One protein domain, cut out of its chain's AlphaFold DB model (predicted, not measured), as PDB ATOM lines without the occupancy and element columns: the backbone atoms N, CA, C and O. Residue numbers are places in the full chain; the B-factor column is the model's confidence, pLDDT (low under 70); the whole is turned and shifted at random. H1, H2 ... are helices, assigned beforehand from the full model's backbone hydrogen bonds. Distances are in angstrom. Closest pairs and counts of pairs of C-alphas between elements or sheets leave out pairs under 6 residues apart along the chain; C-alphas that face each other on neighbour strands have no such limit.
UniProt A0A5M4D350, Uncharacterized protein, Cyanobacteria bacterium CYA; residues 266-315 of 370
ATOM      1  N   SER A 266      87.290  49.750  87.693       88.50
ATOM      2  CA  SER A 266      87.703  48.823  86.638       88.50
ATOM      3  C   SER A 266      89.011  48.105  86.987       88.50
ATOM      4  O   SER A 266      89.095  46.886  86.831       88.50
ATOM      5  N   ASP A 267      89.978  48.799  87.591       91.25
ATOM      6  CA  ASP A 267      91.202  48.178  88.108       91.25
ATOM      7  C   ASP A 267      90.920  47.239  89.277       91.25
ATOM      8  O   ASP A 267      91.442  46.124  89.325       91.25
ATOM      9  N   ALA A 268      90.055  47.650  90.209       89.62
ATOM     10  CA  ALA A 268      89.641  46.790  91.315       89.62
ATOM     11  C   ALA A 268      88.994  45.488  90.809       89.62
ATOM     12  O   ALA A 268      89.226  44.428  91.393       89.62
ATOM     13  N   CYS A 269      88.254  45.538  89.696       88.25
ATOM     14  CA  CYS A 269      87.651  44.360  89.072       88.25
ATOM     15  C   CYS A 269      88.687  43.400  88.475       88.25
ATOM     16  O   CYS A 269      88.480  42.188  88.496       88.25
ATOM     17  N   LEU A 270      89.818  43.910  87.981       88.31
ATOM     18  CA  LEU A 270      90.903  43.092  87.429       88.31
ATOM     19  C   LEU A 270      91.858  42.537  88.492       88.31
ATOM     20  O   LEU A 270      92.728  41.713  88.189       88.31
ATOM     21  N   TRP A 271      91.694  42.942  89.750       89.50
ATOM     22  CA  TRP A 271      92.554  42.523  90.850       89.50
ATOM     23  C   TRP A 271      92.721  41.001  91.014       89.50
ATOM     24  O   TRP A 271      93.856  40.550  91.219       89.50
ATOM     25  N   PRO A 272      91.656  40.170  90.937       85.44
ATOM     26  CA  PRO A 272      91.791  38.726  91.122       85.44
ATOM     27  C   PRO A 272      92.730  38.080  90.097       85.44
ATOM     28  O   PRO A 272      93.441  37.127  90.434       85.44
ATOM     29  N   GLU A 273      92.768  38.625  88.881       85.88
ATOM     30  CA  GLU A 273      93.571  38.124  87.766       85.88
ATOM     31  C   GLU A 273      94.973  38.738  87.727       85.88
ATOM     32  O   GLU A 273      95.921  38.079  87.289       85.88
ATOM     33  N   ASN A 274      95.125  39.975  88.208       89.12
ATOM     34  CA  ASN A 274      96.323  40.780  87.983       89.12
ATOM     35  C   ASN A 274      96.797  41.514  89.249       89.12
ATOM     36  O   ASN A 274      96.904  42.736  89.299       89.12
ATOM     37  N   ARG A 275      97.096  40.747  90.304       91.31
ATOM     38  CA  ARG A 275      97.560  41.299  91.589       91.31
ATOM     39  C   ARG A 275      98.880  42.063  91.443       91.31
ATOM     40  O   ARG A 275      99.870  41.509  90.960       91.31
ATOM     41  N   THR A 276      98.915  43.285  91.961       92.31
ATOM     42  CA  THR A 276     100.083  44.185  91.980       92.31
ATOM     43  C   THR A 276     100.447  44.555  93.426       92.31
ATOM     44  O   THR A 276      99.635  44.384  94.317       92.31
ATOM     45  N   ASP A 277     101.671  44.982  93.720       92.38
ATOM     46  CA  ASP A 277     102.051  45.450  95.072       92.38
ATOM     47  C   ASP A 277     101.768  46.957  95.146       92.38
ATOM     48  O   ASP A 277     102.656  47.795  94.969       92.38
ATOM     49  N   ALA A 278     100.482  47.296  95.274       90.38
ATOM     50  CA  ALA A 278      99.973  48.657  95.140       90.38
ATOM     51  C   ALA A 278     100.523  49.591  96.225       90.38
ATOM     52  O   ALA A 278     100.776  50.772  95.968       90.38
ATOM     53  N   ASN A 279     100.697  49.078  97.447       91.81
ATOM     54  CA  ASN A 279     101.173  49.861  98.583       91.81
ATOM     55  C   ASN A 279     102.711  49.827  98.755       91.81
ATOM     56  O   ASN A 279     103.240  50.551  99.606       91.81
ATOM     57  N   GLN A 280     103.419  49.054  97.920       92.69
ATOM     58  CA  GLN A 280     104.874  48.873  97.908       92.69
ATOM     59  C   GLN A 280     105.443  48.310  99.221       92.69
ATOM     60  O   GLN A 280     106.565  48.654  99.623       92.69
ATOM     61  N   ASP A 281     104.689  47.455  99.915       93.88
ATOM     62  CA  ASP A 281     105.132  46.782 101.140       93.88
ATOM     63  C   ASP A 281     105.899  45.470 100.878       93.88
ATOM     64  O   ASP A 281     106.494  44.892 101.800       93.88
ATOM     65  N   GLY A 282     105.972  45.041  99.614       94.81
ATOM     66  CA  GLY A 282     106.641  43.823  99.169       94.81
ATOM     67  C   GLY A 282     105.743  42.585  99.168       94.81
ATOM     68  O   GLY A 282     106.257  41.472  98.999       94.81
ATOM     69  N   GLN A 283     104.440  42.733  99.395       95.06
ATOM     70  CA  GLN A 283     103.448  41.662  99.371       95.06
ATOM     71  C   GLN A 283     102.300  42.033  98.431       95.06
ATOM     72  O   GLN A 283     102.002  43.194  98.237       95.06
ATOM     73  N   THR A 284     101.650  41.027  97.842       93.06
ATOM     74  CA  THR A 284     100.432  41.206  97.039       93.06
ATOM     75  C   THR A 284      99.242  40.630  97.804       93.06
ATOM     76  O   THR A 284      98.929  39.434  97.725       93.06
ATOM     77  N   ASN A 285      98.625  41.457  98.643       92.81
ATOM     78  CA  ASN A 285      97.615  41.071  99.626       92.81
ATOM     79  C   ASN A 285      96.386  42.011  99.613       92.81
ATOM     80  O   ASN A 285      96.204  42.822  98.712       92.81
ATOM     81  N   GLN A 286      95.485  41.850 100.588       91.12
ATOM     82  CA  GLN A 286      94.238  42.623 100.666       91.12
ATOM     83  C   GLN A 286      94.474  44.130 100.849       91.12
ATOM     84  O   GLN A 286      93.673  44.934 100.386       91.12
ATOM     85  N   SER A 287      95.575  44.519 101.492       93.44
ATOM     86  CA  SER A 287      95.912  45.925 101.743       93.44
ATOM     87  C   SER A 287      96.160  46.690 100.443       93.44
ATOM     88  O   SER A 287      95.943  47.898 100.383       93.44
ATOM     89  N   ASP A 288      96.610  45.994  99.401       92.38
ATOM     90  CA  ASP A 288      96.820  46.577  98.083       92.38
ATOM     91  C   ASP A 288      95.499  46.821  97.347       92.38
ATOM     92  O   ASP A 288      95.279  47.891  96.783       92.38
ATOM     93  N   LEU A 289      94.579  45.857  97.425       91.50
ATOM     94  CA  LEU A 289      93.218  46.003  96.915       91.50
ATOM     95  C   LEU A 289      92.471  47.123  97.645       91.50
ATOM     96  O   LEU A 289      91.832  47.957  97.009       91.50
ATOM     97  N   GLU A 290      92.609  47.212  98.969       91.88
ATOM     98  CA  GLU A 290      92.042  48.310  99.758       91.88
ATOM     99  C   GLU A 290      92.549  49.685  99.300       91.88
ATOM    100  O   GLU A 290      91.784  50.653  99.336       91.88
ATOM    101  N   LEU A 291      93.799  49.785  98.829       91.94
ATOM    102  CA  LEU A 291      94.342  51.026  98.278       91.94
ATOM    103  C   LEU A 291      93.671  51.403  96.948       91.94
ATOM    104  O   LEU A 291      93.281  52.560  96.781       91.94
ATOM    105  N   ILE A 292      93.486  50.446  96.034       91.06
ATOM    106  CA  ILE A 292      92.777  50.672  94.761       91.06
ATOM    107  C   ILE A 292      91.313  51.049  95.026       91.06
ATOM    108  O   ILE A 292      90.824  52.052  94.509       91.06
ATOM    109  N   LEU A 293      90.632  50.332  95.923       90.88
ATOM    110  CA  LEU A 293      89.253  50.634  96.321       90.88
ATOM    111  C   LEU A 293      89.122  52.019  96.965       90.88
ATOM    112  O   LEU A 293      88.141  52.728  96.736       90.88
ATOM    113  N   ALA A 294      90.100  52.435  97.773       91.12
ATOM    114  CA  ALA A 294      90.125  53.777  98.346       91.12
ATOM    115  C   ALA A 294      90.269  54.861  97.263       91.12
ATOM    116  O   ALA A 294      89.627  55.909  97.372       91.12
ATOM    117  N   LEU A 295      91.057  54.605  96.214       90.94
ATOM    118  CA  LEU A 295      91.202  55.504  95.065       90.94
ATOM    119  C   LEU A 295      89.907  55.590  94.242       90.94
ATOM    120  O   LEU A 295      89.441  56.702  93.991       90.94
ATOM    121  N   ALA A 296      89.261  54.459  93.944       90.75
ATOM    122  CA  ALA A 296      87.959  54.410  93.267       90.75
ATOM    123  C   ALA A 296      86.883  55.223  94.018       90.75
ATOM    124  O   ALA A 296      86.218  56.103  93.460       90.75
ATOM    125  N   ARG A 297      86.782  55.029  95.343       92.12
ATOM    126  CA  ARG A 297      85.860  55.796  96.206       92.12
ATOM    127  C   ARG A 297      86.176  57.290  96.212       92.12
ATOM    128  O   ARG A 297      85.259  58.110  96.218       92.12
ATOM    129  N   ALA A 298      87.455  57.666  96.198       89.06
ATOM    130  CA  ALA A 298      87.864  59.066  96.091       89.06
ATOM    131  C   ALA A 298      87.496  59.680  94.725       89.06
ATOM    132  O   ALA A 298      87.198  60.878  94.659       89.06
ATOM    133  N   GLY A 299      87.457  58.862  93.667       90.06
ATOM    134  CA  GLY A 299      86.933  59.194  92.337       90.06
ATOM    135  C   GLY A 299      85.408  59.349  92.275       90.06
ATOM    136  O   GLY A 299      84.888  59.914  91.312       90.06
ATOM    137  N   GLY A 300      84.688  58.942  93.326       90.19
ATOM    138  CA  GLY A 300      83.226  58.985  93.402       90.19
ATOM    139  C   GLY A 300      82.542  57.733  92.857       90.19
ATOM    140  O   GLY A 300      81.332  57.761  92.629       90.19
ATOM    141  N   GLU A 301      83.297  56.660  92.647       89.88
ATOM    142  CA  GLU A 301      82.771  55.380  92.199       89.88
ATOM    143  C   GLU A 301      82.280  54.549  93.396       89.88
ATOM    144  O   GLU A 301      82.786  54.661  94.519       89.88
ATOM    145  N   ASP A 302      81.251  53.732  93.173       86.62
ATOM    146  CA  ASP A 302      80.593  52.968  94.232       86.62
ATOM    147  C   ASP A 302      81.257  51.592  94.414       86.62
ATOM    148  O   ASP A 302      80.791  50.553  93.970       86.62
ATOM    149  N   ALA A 303      82.403  51.595  95.091       87.62
ATOM    150  CA  ALA A 303      83.139  50.378  95.425       87.62
ATOM    151  C   ALA A 303      82.582  49.693  96.690       87.62
ATOM    152  O   ALA A 303      83.325  49.463  97.660       87.62
ATOM    153  N   THR A 304      81.263  49.485  96.724       89.25
ATOM    154  CA  THR A 304      80.614  48.669  97.755       89.25
ATOM    155  C   THR A 304      81.015  47.208  97.543       89.25
ATOM    156  O   THR A 304      81.178  46.768  96.409       89.25
ATOM    157  N   ASP A 305      81.267  46.535  98.664       84.00
ATOM    158  CA  ASP A 305      81.545  45.103  98.801       84.00
ATOM    159  C   ASP A 305      80.693  44.623  99.996       84.00
ATOM    160  O   ASP A 305      81.065  44.722 101.169       84.00
ATOM    161  N   ALA A 306      79.442  44.307  99.698       82.81
ATOM    162  CA  ALA A 306      78.365  43.913 100.582       82.81
ATOM    163  C   ALA A 306      78.521  42.488 101.124       82.81
ATOM    164  O   ALA A 306      78.010  42.220 102.218       82.81
ATOM    165  N   ASP A 307      79.188  41.583 100.403       80.38
ATOM    166  CA  ASP A 307      79.440  40.216 100.870       80.38
ATOM    167  C   ASP A 307      80.828  40.013 101.510       80.38
ATOM    168  O   ASP A 307      81.047  38.997 102.181       80.38
ATOM    169  N   ALA A 308      81.683  41.040 101.455       85.25
ATOM    170  CA  ALA A 308      83.020  41.105 102.037       85.25
ATOM    171  C   ALA A 308      83.983  40.049 101.472       85.25
ATOM    172  O   ALA A 308      84.872  39.571 102.194       85.25
ATOM    173  N   ASP A 309      83.805  39.657 100.209       81.06
ATOM    174  CA  ASP A 309      84.714  38.749  99.507       81.06
ATOM    175  C   ASP A 309      85.966  39.462  98.952       81.06
ATOM    176  O   ASP A 309      86.944  38.807  98.568       81.06
ATOM    177  N   GLY A 310      85.987  40.798  99.022       82.94
ATOM    178  CA  GLY A 310      87.060  41.665  98.557       82.94
ATOM    179  C   GLY A 310      86.856  42.195  97.139       82.94
ATOM    180  O   GLY A 310      87.682  42.982  96.684       82.94
ATOM    181  N   ILE A 311      85.802  41.801  96.434       81.69
ATOM    182  CA  ILE A 311      85.498  42.210  95.065       81.69
ATOM    183  C   ILE A 311      84.274  43.132  95.111       81.69
ATOM    184  O   ILE A 311      83.246  42.762  95.664       81.69
ATOM    185  N   PRO A 312      84.332  44.345  94.535       85.06
ATOM    186  CA  PRO A 312      83.153  45.203  94.506       85.06
ATOM    187  C   PRO A 312      81.961  44.544  93.810       85.06
ATOM    188  O   PRO A 312      82.140  43.911  92.769       85.06
ATOM    189  N   GLU A 313      80.730  44.800  94.264       82.62
ATOM    190  CA  GLU A 313      79.518  44.274  93.600       82.62
ATOM    191  C   GLU A 313      79.453  44.644  92.119       82.62
ATOM    192  O   GLU A 313      78.857  43.938  91.315       82.62
ATOM    193  N   GLN A 314      80.038  45.783  91.761       81.06
ATOM    194  CA  GLN A 314      80.056  46.286  90.390       81.06
ATOM    195  C   GLN A 314      80.985  45.477  89.486       81.06
ATOM    196  O   GLN A 314      80.815  45.477  88.271       81.06
ATOM    197  N   CYS A 315      81.956  44.797  90.089       82.56
ATOM    198  CA  CYS A 315      82.859  43.873  89.425       82.56
ATOM    199  C   CYS A 315      82.255  42.476  89.298       82.56
ATOM    200  O   CYS A 315      82.684  41.700  88.445       82.56
TER     201      CYS A 315
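Overview. This is residues 266 to 315 of the 370 residues of an uncharacterized protein of Cyanobacteria bacterium CYA (UniProt A0A5M4D350). What shape is this? There is little regular structure: one helix, H2, with short H1 packed on it; residues 271 to 285 loop out near H2's beginning, and residues 300 to 315 fold back from its end. What makes it up? The printed part has 50 residues, with 19, under half, in two named helices, H1 then H2: all helix. How large is it? It is compact, with a radius of gyration of the C-alphas of 10.3 A, and spans 28 by 20 by 16 A.

Along the chain. Where is H2? It holds residues 286 to 299 and runs 19.9 A from C-alpha 286 at (94.238, 42.623, 100.666) to C-alpha 299 at (86.933, 59.194, 92.337). Where is H1? It holds residues 266 to 270, 6.6 A from first to last C-alpha.

Arrangement. Do the helices touch? H2 touches H1 with residues 289 to 293 alone; their closest C-alphas, of Ile 292 and Ala 268, are 6.1 A apart. Are their backbones bonded? In H1 and H2 every O i to N i+4 pair is within hydrogen-bond range.

Size, cuts and confidence. What is farthest apart? The C-alphas of Gly 282 and Gly 300, at 28.5 A. Is anything cut or uncertain? The printed part has no cut, the 15-residue link from H1 to H2 is long, and no printed residue is under 70 in pLDDT.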